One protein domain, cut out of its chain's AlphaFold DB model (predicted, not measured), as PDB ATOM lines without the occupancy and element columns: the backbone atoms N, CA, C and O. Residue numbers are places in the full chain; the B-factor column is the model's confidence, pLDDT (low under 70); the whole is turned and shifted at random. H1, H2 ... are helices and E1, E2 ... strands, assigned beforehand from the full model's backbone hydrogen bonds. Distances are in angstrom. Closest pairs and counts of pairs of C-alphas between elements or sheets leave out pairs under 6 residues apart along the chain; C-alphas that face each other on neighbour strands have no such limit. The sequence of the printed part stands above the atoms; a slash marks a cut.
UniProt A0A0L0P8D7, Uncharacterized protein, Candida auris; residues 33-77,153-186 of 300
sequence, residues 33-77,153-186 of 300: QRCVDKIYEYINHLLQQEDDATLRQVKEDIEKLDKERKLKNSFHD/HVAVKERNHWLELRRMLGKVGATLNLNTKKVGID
ATOM      1  N   GLN A  33     121.996 -55.944  41.558       86.19
ATOM      2  CA  GLN A  33     122.680 -57.218  41.333       86.19
ATOM      3  C   GLN A  33     123.904 -56.995  40.440       86.19
ATOM      4  O   GLN A  33     123.863 -56.159  39.534       86.19
ATOM      5  N   ARG A  34     125.012 -57.719  40.664       87.19
ATOM      6  CA  ARG A  34     126.146 -57.659  39.725       87.19
ATOM      7  C   ARG A  34     125.701 -58.270  38.399       87.19
ATOM      8  O   ARG A  34     125.079 -59.331  38.373       87.19
ATOM      9  N   CYS A  35     126.056 -57.640  37.283       88.19
ATOM     10  CA  CYS A  35     125.726 -58.164  35.954       88.19
ATOM     11  C   CYS A  35     126.268 -59.587  35.742       88.19
ATOM     12  O   CYS A  35     125.625 -60.389  35.071       88.19
ATOM     13  N   VAL A  36     127.417 -59.906  36.346       91.38
ATOM     14  CA  VAL A  36     128.027 -61.242  36.309       91.38
ATOM     15  C   VAL A  36     127.127 -62.299  36.960       91.38
ATOM     16  O   VAL A  36     126.929 -63.363  36.380       91.38
ATOM     17  N   ASP A  37     126.492 -61.990  38.092       90.81
ATOM     18  CA  ASP A  37     125.578 -62.924  38.765       90.81
ATOM     19  C   ASP A  37     124.369 -63.242  37.875       90.81
ATOM     20  O   ASP A  37     123.973 -64.398  37.735       90.81
ATOM     21  N   LYS A  38     123.847 -62.226  37.174       89.62
ATOM     22  CA  LYS A  38     122.772 -62.395  36.189       89.62
ATOM     23  C   LYS A  38     123.202 -63.277  35.010       89.62
ATOM     24  O   LYS A  38     122.393 -64.043  34.490       89.62
ATOM     25  N   ILE A  39     124.462 -63.183  34.578       91.75
ATOM     26  CA  ILE A  39     125.026 -64.073  33.551       91.75
ATOM     27  C   ILE A  39     125.053 -65.517  34.064       91.75
ATOM     28  O   ILE A  39     124.637 -66.419  33.338       91.75
ATOM     29  N   TYR A  40     125.472 -65.751  35.311       93.50
ATOM     30  CA  TYR A  40     125.462 -67.095  35.895       93.50
ATOM     31  C   TYR A  40     124.052 -67.669  36.015       93.50
ATOM     32  O   TYR A  40     123.842 -68.820  35.638       93.50
ATOM     33  N   GLU A  41     123.081 -66.889  36.493       91.88
ATOM     34  CA  GLU A  41     121.673 -67.305  36.542       91.88
ATOM     35  C   GLU A  41     121.154 -67.690  35.154       91.88
ATOM     36  O   GLU A  41     120.529 -68.740  34.996       91.88
ATOM     37  N   TYR A  42     121.474 -66.885  34.138       91.81
ATOM     38  CA  TYR A  42     121.085 -67.150  32.758       91.81
ATOM     39  C   TYR A  42     121.698 -68.449  32.216       91.81
ATOM     40  O   TYR A  42     120.975 -69.289  31.680       91.81
ATOM     41  N   ILE A  43     123.007 -68.658  32.399       93.00
ATOM     42  CA  ILE A  43     123.680 -69.889  31.956       93.00
ATOM     43  C   ILE A  43     123.142 -71.107  32.716       93.00
ATOM     44  O   ILE A  43     122.871 -72.136  32.104       93.00
ATOM     45  N   ASN A  44     122.945 -71.002  34.032       93.00
ATOM     46  CA  ASN A  44     122.404 -72.095  34.840       93.00
ATOM     47  C   ASN A  44     120.992 -72.486  34.385       93.00
ATOM     48  O   ASN A  44     120.691 -73.672  34.306       93.00
ATOM     49  N   HIS A  45     120.146 -71.510  34.049       92.25
ATOM     50  CA  HIS A  45     118.820 -71.772  33.497       92.25
ATOM     51  C   HIS A  45     118.897 -72.499  32.144       92.25
ATOM     52  O   HIS A  45     118.128 -73.426  31.911       92.25
ATOM     53  N   LEU A  46     119.828 -72.124  31.257       91.50
ATOM     54  CA  LEU A  46     120.033 -72.839  29.989       91.50
ATOM     55  C   LEU A  46     120.529 -74.275  30.215       91.50
ATOM     56  O   LEU A  46     119.986 -75.198  29.620       91.50
ATOM     57  N   LEU A  47     121.485 -74.473  31.125       91.75
ATOM     58  CA  LEU A  47     122.023 -75.796  31.470       91.75
ATOM     59  C   LEU A  47     120.980 -76.734  32.102       91.75
ATOM     60  O   LEU A  47     121.112 -77.950  32.009       91.75
ATOM     61  N   GLN A  48     119.945 -76.190  32.751       91.50
ATOM     62  CA  GLN A  48     118.810 -76.981  33.243       91.50
ATOM     63  C   GLN A  48     117.897 -77.472  32.111       91.50
ATOM     64  O   GLN A  48     117.210 -78.477  32.283       91.50
ATOM     65  N   GLN A  49     117.859 -76.759  30.982       89.50
ATOM     66  CA  GLN A  49     117.039 -77.113  29.821       89.50
ATOM     67  C   GLN A  49     117.777 -78.052  28.866       89.50
ATOM     68  O   GLN A  49     117.173 -78.985  28.341       89.50
ATOM     69  N   GLU A  50     119.068 -77.810  28.648       87.25
ATOM     70  CA  GLU A  50     119.901 -78.564  27.718       87.25
ATOM     71  C   GLU A  50     121.313 -78.716  28.292       87.25
ATOM     72  O   GLU A  50     121.980 -77.730  28.616       87.25
ATOM     73  N   ASP A  51     121.776 -79.961  28.432       85.12
ATOM     74  CA  ASP A  51     123.112 -80.233  28.956       85.12
ATOM     75  C   ASP A  51     124.186 -80.015  27.877       85.12
ATOM     76  O   ASP A  51     124.616 -80.948  27.198       85.12
ATOM     77  N   ASP A  52     124.596 -78.759  27.695       89.62
ATOM     78  CA  ASP A  52     125.613 -78.360  26.719       89.62
ATOM     79  C   ASP A  52     126.993 -78.189  27.383       89.62
ATOM     80  O   ASP A  52     127.239 -77.267  28.171       89.62
ATOM     81  N   ALA A  53     127.937 -79.059  27.011       90.56
ATOM     82  CA  ALA A  53     129.331 -78.988  27.451       90.56
ATOM     83  C   ALA A  53     130.002 -77.646  27.094       90.56
ATOM     84  O   ALA A  53     130.858 -77.156  27.831       90.56
ATOM     85  N   THR A  54     129.583 -77.021  25.995       90.81
ATOM     86  CA  THR A  54     130.086 -75.723  25.535       90.81
ATOM     87  C   THR A  54     129.659 -74.602  26.479       90.81
ATOM     88  O   THR A  54     130.469 -73.742  26.819       90.81
ATOM     89  N   LEU A  55     128.409 -74.622  26.957       91.19
ATOM     90  CA  LEU A  55     127.920 -73.662  27.953       91.19
ATOM     91  C   LEU A  55     128.635 -73.826  29.298       91.19
ATOM     92  O   LEU A  55     128.931 -72.824  29.951       91.19
ATOM     93  N   ARG A  56     128.968 -75.064  29.692       92.19
ATOM     94  CA  ARG A  56     129.787 -75.319  30.891       92.19
ATOM     95  C   ARG A  56     131.181 -74.706  30.757       92.19
ATOM     96  O   ARG A  56     131.600 -73.989  31.659       92.19
ATOM     97  N   GLN A  57     131.843 -74.895  29.614       92.75
ATOM     98  CA  GLN A  57     133.151 -74.283  29.357       92.75
ATOM     99  C   GLN A  57     133.081 -72.751  29.403       92.75
ATOM    100  O   GLN A  57     133.930 -72.107  30.012       92.75
ATOM    101  N   VAL A  58     132.046 -72.157  28.803       92.44
ATOM    102  CA  VAL A  58     131.842 -70.702  28.841       92.44
ATOM    103  C   VAL A  58     131.639 -70.206  30.272       92.44
ATOM    104  O   VAL A  58     132.204 -69.181  30.645       92.44
ATOM    105  N   LYS A  59     130.880 -70.935  31.095       93.69
ATOM    106  CA  LYS A  59     130.717 -70.617  32.517       93.69
ATOM    107  C   LYS A  59     132.055 -70.643  33.258       93.69
ATOM    108  O   LYS A  59     132.352 -69.697  33.979       93.69
ATOM    109  N   GLU A  60     132.862 -71.682  33.054       93.94
ATOM    110  CA  GLU A  60     134.189 -71.812  33.672       93.94
ATOM    111  C   GLU A  60     135.138 -70.681  33.250       93.94
ATOM    112  O   GLU A  60     135.844 -70.119  34.092       93.94
ATOM    113  N   ASP A  61     135.121 -70.298  31.971       92.88
ATOM    114  CA  ASP A  61     135.915 -69.180  31.458       92.88
ATOM    115  C   ASP A  61     135.501 -67.854  32.128       92.88
ATOM    116  O   ASP A  61     136.362 -67.076  32.547       92.88
ATOM    117  N   ILE A  62     134.195 -67.607  32.292       93.06
ATOM    118  CA  ILE A  62     133.672 -66.413  32.982       93.06
ATOM    119  C   ILE A  62     134.065 -66.429  34.463       93.06
ATOM    120  O   ILE A  62     134.559 -65.420  34.967       93.06
ATOM    121  N   GLU A  63     133.908 -67.565  35.147       94.00
ATOM    122  CA  GLU A  63     134.298 -67.717  36.555       94.00
ATOM    123  C   GLU A  63     135.786 -67.449  36.765       94.00
ATOM    124  O   GLU A  63     136.180 -66.828  37.756       94.00
ATOM    125  N   LYS A  64     136.630 -67.899  35.833       93.69
ATOM    126  CA  LYS A  64     138.062 -67.617  35.864       93.69
ATOM    127  C   LYS A  64     138.335 -66.119  35.723       93.69
ATOM    128  O   LYS A  64     139.102 -65.573  36.514       93.69
ATOM    129  N   LEU A  65     137.691 -65.442  34.770       91.94
ATOM    130  CA  LEU A  65     137.862 -64.000  34.559       91.94
ATOM    131  C   LEU A  65     137.342 -63.154  35.735       91.94
ATOM    132  O   LEU A  65     137.974 -62.153  36.081       91.94
ATOM    133  N   ASP A  66     136.238 -63.554  36.374       92.06
ATOM    134  CA  ASP A  66     135.699 -62.890  37.572       92.06
ATOM    135  C   ASP A  66     136.630 -63.085  38.782       92.06
ATOM    136  O   ASP A  66     136.974 -62.117  39.463       92.06
ATOM    137  N   LYS A  67     137.143 -64.309  39.004       92.25
ATOM    138  CA  LYS A  67     138.141 -64.598  40.058       92.25
ATOM    139  C   LYS A  67     139.430 -63.801  39.868       92.25
ATOM    140  O   LYS A  67     140.004 -63.318  40.843       92.25
ATOM    141  N   GLU A  68     139.866 -63.631  38.622       92.50
ATOM    142  CA  GLU A  68     141.020 -62.805  38.250       92.50
ATOM    143  C   GLU A  68     140.726 -61.290  38.295       92.50
ATOM    144  O   GLU A  68     141.627 -60.495  38.036       92.50
ATOM    145  N   ARG A  69     139.493 -60.877  38.637       88.00
ATOM    146  CA  ARG A  69     139.024 -59.476  38.676       88.00
ATOM    147  C   ARG A  69     139.234 -58.717  37.362       88.00
ATOM    148  O   ARG A  69     139.460 -57.509  37.368       88.00
ATOM    149  N   LYS A  70     139.164 -59.423  36.232       89.06
ATOM    150  CA  LYS A  70     139.301 -58.829  34.893       89.06
ATOM    151  C   LYS A  70     137.985 -58.282  34.343       89.06
ATOM    152  O   LYS A  70     138.006 -57.489  33.409       89.06
ATOM    153  N   LEU A  71     136.853 -58.707  34.904       87.69
ATOM    154  CA  LEU A  71     135.529 -58.225  34.516       87.69
ATOM    155  C   LEU A  71     135.219 -56.883  35.186       87.69
ATOM    156  O   LEU A  71     135.539 -56.666  36.358       87.69
ATOM    157  N   LYS A  72     134.546 -55.990  34.453       85.50
ATOM    158  CA  LYS A  72     134.038 -54.729  35.004       85.50
ATOM    159  C   LYS A  72     132.976 -55.024  36.069       85.50
ATOM    160  O   LYS A  72     132.075 -55.837  35.854       85.50
ATOM    161  N   ASN A  73     133.033 -54.309  37.194       81.50
ATOM    162  CA  ASN A  73     131.992 -54.341  38.227       81.50
ATOM    163  C   ASN A  73     130.774 -53.519  37.786       81.50
ATOM    164  O   ASN A  73     130.497 -52.453  38.334       81.50
ATOM    165  N   SER A  74     130.056 -54.006  36.775       83.50
ATOM    166  CA  SER A  74     128.783 -53.422  36.366       83.50
ATOM    167  C   SER A  74     127.626 -54.020  37.163       83.50
ATOM    168  O   SER A  74     127.626 -55.198  37.542       83.50
ATOM    169  N   PHE A  75     126.630 -53.181  37.430       81.62
ATOM    170  CA  PHE A  75     125.444 -53.535  38.195       81.62
ATOM    171  C   PHE A  75     124.198 -53.361  37.338       81.62
ATOM    172  O   PHE A  75     124.152 -52.518  36.443       81.62
ATOM    173  N   HIS A  76     123.192 -54.172  37.630       82.88
ATOM    174  CA  HIS A  76     121.867 -54.071  37.057       82.88
ATOM    175  C   HIS A  76     120.856 -54.021  38.194       82.88
ATOM    176  O   HIS A  76     120.841 -54.901  39.057       82.88
ATOM    177  N   ASP A  77     120.010 -53.001  38.173       83.00
ATOM    178  CA  ASP A  77     118.888 -52.906  39.089       83.00
ATOM    179  C   ASP A  77     117.721 -53.728  38.538       83.00
ATOM    180  O   ASP A  77     117.296 -53.573  37.392       83.00
ATOM    181  N   HIS A 153     116.165 -47.449  25.638       51.31
ATOM    182  CA  HIS A 153     115.785 -48.519  24.726       51.31
ATOM    183  C   HIS A 153     115.982 -49.871  25.423       51.31
ATOM    184  O   HIS A 153     117.108 -50.355  25.578       51.31
ATOM    185  N   VAL A 154     114.873 -50.499  25.826       55.16
ATOM    186  CA  VAL A 154     114.875 -51.866  26.335       55.16
ATOM    187  C   VAL A 154     115.364 -52.740  25.197       55.16
ATOM    188  O   VAL A 154     114.651 -52.992  24.225       55.16
ATOM    189  N   ALA A 155     116.622 -53.162  25.288       57.25
ATOM    190  CA  ALA A 155     117.231 -53.965  24.253       57.25
ATOM    191  C   ALA A 155     116.409 -55.254  24.097       57.25
ATOM    192  O   ALA A 155     116.348 -56.078  25.019       57.25
ATOM    193  N   VAL A 156     115.754 -55.395  22.940       61.50
ATOM    194  CA  VAL A 156     114.844 -56.500  22.617       61.50
ATOM    195  C   VAL A 156     115.523 -57.823  22.960       61.50
ATOM    196  O   VAL A 156     116.688 -58.029  22.618       61.50
ATOM    197  N   LYS A 157     114.818 -58.693  23.693       66.19
ATOM    198  CA  LYS A 157     115.338 -60.009  24.078       66.19
ATOM    199  C   LYS A 157     115.690 -60.781  22.812       66.19
ATOM    200  O   LYS A 157     114.820 -61.004  21.964       66.19
ATOM    201  N   GLU A 158     116.949 -61.174  22.674       74.06
ATOM    202  CA  GLU A 158     117.369 -61.892  21.481       74.06
ATOM    203  C   GLU A 158     116.843 -63.331  21.521       74.06
ATOM    204  O   GLU A 158     116.876 -64.001  22.553       74.06
ATOM    205  N   ARG A 159     116.334 -63.830  20.386       77.06
ATOM    206  CA  ARG A 159     115.842 -65.219  20.297       77.06
ATOM    207  C   ARG A 159     116.976 -66.245  20.386       77.06
ATOM    208  O   ARG A 159     116.721 -67.398  20.715       77.06
ATOM    209  N   ASN A 160     118.208 -65.843  20.076       86.31
ATOM    210  CA  ASN A 160     119.383 -66.706  20.116       86.31
ATOM    211  C   ASN A 160     120.145 -66.507  21.434       86.31
ATOM    212  O   ASN A 160     120.675 -65.424  21.686       86.31
ATOM    213  N   HIS A 161     120.244 -67.565  22.242       88.12
ATOM    214  CA  HIS A 161     120.887 -67.505  23.555       88.12
ATOM    215  C   HIS A 161     122.379 -67.145  23.493       88.12
ATOM    216  O   HIS A 161     122.889 -66.496  24.401       88.12
ATOM    217  N   TRP A 162     123.083 -67.486  22.405       90.38
ATOM    218  CA  TRP A 162     124.487 -67.107  22.232       90.38
ATOM    219  C   TRP A 162     124.665 -65.612  21.977       90.38
ATOM    220  O   TRP A 162     125.656 -65.029  22.415       90.38
ATOM    221  N   LEU A 163     123.726 -64.990  21.264       88.69
ATOM    222  CA  LEU A 163     123.768 -63.550  21.033       88.69
ATOM    223  C   LEU A 163     123.382 -62.781  22.297       88.69
ATOM    224  O   LEU A 163     124.075 -61.837  22.672       88.69
ATOM    225  N   GLU A 164     122.363 -63.258  23.016       89.00
ATOM    226  CA  GLU A 164     121.986 -62.723  24.324       89.00
ATOM    227  C   GLU A 164     123.165 -62.800  25.310       89.00
ATOM    228  O   GLU A 164     123.507 -61.805  25.949       89.00
ATOM    229  N   LEU A 165     123.867 -63.938  25.361       89.94
ATOM    230  CA  LEU A 165     125.046 -64.111  26.206       89.94
ATOM    231  C   LEU A 165     126.194 -63.180  25.794       89.94
ATOM    232  O   LEU A 165     126.806 -62.548  26.652       89.94
ATOM    233  N   ARG A 166     126.455 -63.030  24.487       89.94
ATOM    234  CA  ARG A 166     127.444 -62.066  23.970       89.94
ATOM    235  C   ARG A 166     127.105 -60.636  24.396       89.94
ATOM    236  O   ARG A 166     127.995 -59.900  24.815       89.94
ATOM    237  N   ARG A 167     125.829 -60.252  24.320       87.56
ATOM    238  CA  ARG A 167     125.331 -58.935  24.739       87.56
ATOM    239  C   ARG A 167     125.512 -58.712  26.240       87.56
ATOM    240  O   ARG A 167     125.960 -57.644  26.647       87.56
ATOM    241  N   MET A 168     125.181 -59.709  27.064       89.25
ATOM    242  CA  MET A 168     125.369 -59.632  28.516       89.25
ATOM    243  C   MET A 168     126.854 -59.544  28.891       89.25
ATOM    244  O   MET A 168     127.209 -58.727  29.738       89.25
ATOM    245  N   LEU A 169     127.722 -60.312  28.224       90.31
ATOM    246  CA  LEU A 169     129.175 -60.263  28.419       90.31
ATOM    247  C   LEU A 169     129.765 -58.892  28.065       90.31
ATOM    248  O   LEU A 169     130.606 -58.381  28.805       90.31
ATOM    249  N   GLY A 170     129.252 -58.237  27.021       87.38
ATOM    250  CA  GLY A 170     129.663 -56.874  26.670       87.38
ATOM    251  C   GLY A 170     129.467 -55.872  27.816       87.38
ATOM    252  O   GLY A 170     130.307 -55.000  28.029       87.38
ATOM    253  N   LYS A 171     128.418 -56.040  28.638       86.31
ATOM    254  CA  LYS A 171     128.165 -55.173  29.807       86.31
ATOM    255  C   LYS A 171     129.195 -55.326  30.925       86.31
ATOM    256  O   LYS A 171     129.280 -54.461  31.793       86.31
ATOM    257  N   VAL A 172     129.949 -56.422  30.947       89.31
ATOM    258  CA  VAL A 172     130.994 -56.690  31.949       89.31
ATOM    259  C   VAL A 172     132.401 -56.572  31.355       89.31
ATOM    260  O   VAL A 172     133.373 -56.941  32.009       89.31
ATOM    261  N   GLY A 173     132.531 -56.028  30.138       87.62
ATOM    262  CA  GLY A 173     133.820 -55.869  29.456       87.62
ATOM    263  C   GLY A 173     134.400 -57.180  28.919       87.62
ATOM    264  O   GLY A 173     135.617 -57.321  28.815       87.62
ATOM    265  N   ALA A 174     133.546 -58.157  28.610       90.56
ATOM    266  CA  ALA A 174     133.939 -59.422  28.004       90.56
ATOM    267  C   ALA A 174     133.311 -59.588  26.617       90.56
ATOM    268  O   ALA A 174     132.232 -59.076  26.325       90.56
ATOM    269  N   THR A 175     133.966 -60.365  25.761       91.88
ATOM    270  CA  THR A 175     133.469 -60.709  24.429       91.88
ATOM    271  C   THR A 175     133.283 -62.211  24.301       91.88
ATOM    272  O   THR A 175     134.042 -63.004  24.854       91.88
ATOM    273  N   LEU A 176     132.264 -62.611  23.541       91.62
ATOM    274  CA  LEU A 176     132.045 -64.000  23.153       91.62
ATOM    275  C   LEU A 176     132.247 -64.142  21.650       91.62
ATOM    276  O   LEU A 176     131.500 -63.564  20.854       91.62
ATOM    277  N   ASN A 177     133.231 -64.945  21.252       89.94
ATOM    278  CA  ASN A 177     133.401 -65.302  19.852       89.94
ATOM    279  C   ASN A 177     132.351 -66.354  19.471       89.94
ATOM    280  O   ASN A 177     132.383 -67.479  19.958       89.94
ATOM    281  N   LEU A 178     131.414 -66.008  18.589       88.62
ATOM    282  CA  LEU A 178     130.296 -66.892  18.241       88.62
ATOM    283  C   LEU A 178     130.710 -68.137  17.445       88.62
ATOM    284  O   LEU A 178     129.962 -69.114  17.476       88.62
ATOM    285  N   ASN A 179     131.867 -68.106  16.774       87.06
ATOM    286  CA  ASN A 179     132.392 -69.226  15.990       87.06
ATOM    287  C   ASN A 179     133.162 -70.210  16.877       87.06
ATOM    288  O   ASN A 179     133.004 -71.415  16.733       87.06
ATOM    289  N   THR A 180     133.991 -69.701  17.795       87.50
ATOM    290  CA  THR A 180     134.832 -70.541  18.670       87.50
ATOM    291  C   THR A 180     134.222 -70.801  20.042       87.50
ATOM    292  O   THR A 180     134.742 -71.634  20.777       87.50
ATOM    293  N   LYS A 181     133.158 -70.073  20.399       88.94
ATOM    294  CA  LYS A 181     132.493 -70.075  21.712       88.94
ATOM    295  C   LYS A 181     133.433 -69.792  22.887       88.94
ATOM    296  O   LYS A 181     133.134 -70.157  24.013       88.94
ATOM    297  N   LYS A 182     134.554 -69.112  22.635       89.44
ATOM    298  CA  LYS A 182     135.509 -68.705  23.671       89.44
ATOM    299  C   LYS A 182     135.200 -67.310  24.190       89.44
ATOM    300  O   LYS A 182     134.840 -66.425  23.405       89.44
ATOM    301  N   VAL A 183     135.394 -67.131  25.493       90.31
ATOM    302  CA  VAL A 183     135.271 -65.839  26.169       90.31
ATOM    303  C   VAL A 183     136.630 -65.141  26.180       90.31
ATOM    304  O   VAL A 183     137.650 -65.740  26.519       90.31
ATOM    305  N   GLY A 184     136.649 -63.873  25.784       89.12
ATOM    306  CA  GLY A 184     137.818 -62.998  25.852       89.12
ATOM    307  C   GLY A 184     137.508 -61.721  26.623       89.12
ATOM    308  O   GLY A 184     136.346 -61.403  26.868       89.12
ATOM    309  N   ILE A 185     138.546 -60.976  26.994       89.31
ATOM    310  CA  ILE A 185     138.381 -59.610  27.498       89.31
ATOM    311  C   ILE A 185     138.208 -58.675  26.309       89.31
ATOM    312  O   ILE A 185     138.914 -58.810  25.306       89.31
ATOM    313  N   ASP A 186     137.239 -57.771  26.416       80.88
ATOM    314  CA  ASP A 186     137.113 -56.686  25.459       80.88
ATOM    315  C   ASP A 186     138.227 -55.676  25.731       80.88
ATOM    316  O   ASP A 186     138.261 -55.045  26.789       80.88
TER     317      ASP A 186
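This is residues 33 to 77 and 153 to 186 of the 300 residues of an uncharacterized protein of Candida auris (UniProt A0A0L0P8D7). Two helices, H1 and H2, stand side by side as a helical hairpin, and a second layer of helix H3 and the small strand hairpin E2 and E3 packs on one side of it, H3 next to H1 and E3 next to H2. Across the end of the helical hairpin where H1 begins runs the stretch from residue 68 to 77, which ends in E1, while residues 48 to 53 at the opposite end stick out. The 79 printed residues hold three named helices and three named strands, in the order H1, H2, E1, H3, E2, E3, and the class is mostly helix. E2 and E3 make a two-stranded antiparallel sheet. The whole is compact, with a radius of gyration of the C-alphas of 11.9 A and a rounded outline of 31 by 29 by 23 A.

Begin at Gln 33 and find C-alpha 35 at (125.726, -58.164, 35.954); here H1 starts, residues 35 to 49, 21.7 A from first to last C-alpha. H2 follows as residues 53 to 67, 21.1 A, and then E1 as residues 75 to 77, 6.6 A. After the cut, look for C-alpha 161 at (120.887, -67.505, 23.555), where H3 begins; it runs through residue 170, 14.1 A. E2 is residues 174 to 176, 6.9 A, and E3 is residues 183 to 185, 7.1 A, ending at C-alpha 185 at (138.381, -59.610, 27.498).

Start with H1 and H2, a hairpin: they touch, closest at the C-alphas of Ile 43 and Leu 55, 6.9 A apart, and run opposite ways at a shallow tilt of 19 degrees. H1 also touches H3, with its residues 35 to 39 alone; the closest C-alphas are those of Ile 39 and Met 168, 6.7 A apart, and the two run opposite ways at a shallow tilt of 14 degrees. H2 and H3 are apart. In the hairpin of E2 and E3, antiparallel with 146 degrees between their directions, look for N 175 and O 184 at 2.8 A and N 184 and O 175 at 2.9 A, both within hydrogen-bond range. The closest C-alphas of H3 and E2 are those of Arg 166 and Leu 176, 5.1 A apart; of H2 and E3, those of Asp 61 and Val 183, 6.3 A apart. E1 pairs with no named strand, but its residues 75 to 76 pair antiparallel with residues 33 to 34. In H1, H2 and H3 every O i to N i+4 pair is within hydrogen-bond range.

The two C-alphas farthest apart are those of Ala 53 and His 153, at 33.5 A. Residues 78 to 152 are not printed, and C-alphas 77 and 153 stand 15.3 A apart across this cut. Of the links that are printed whole, H1 to H2 and H3 to E2 are tight, H2 to E1 and E2 to E3 are short, and none is long. The mean pLDDT of the printed part is 87.2; look for the values under 70 at residues 153 to 157.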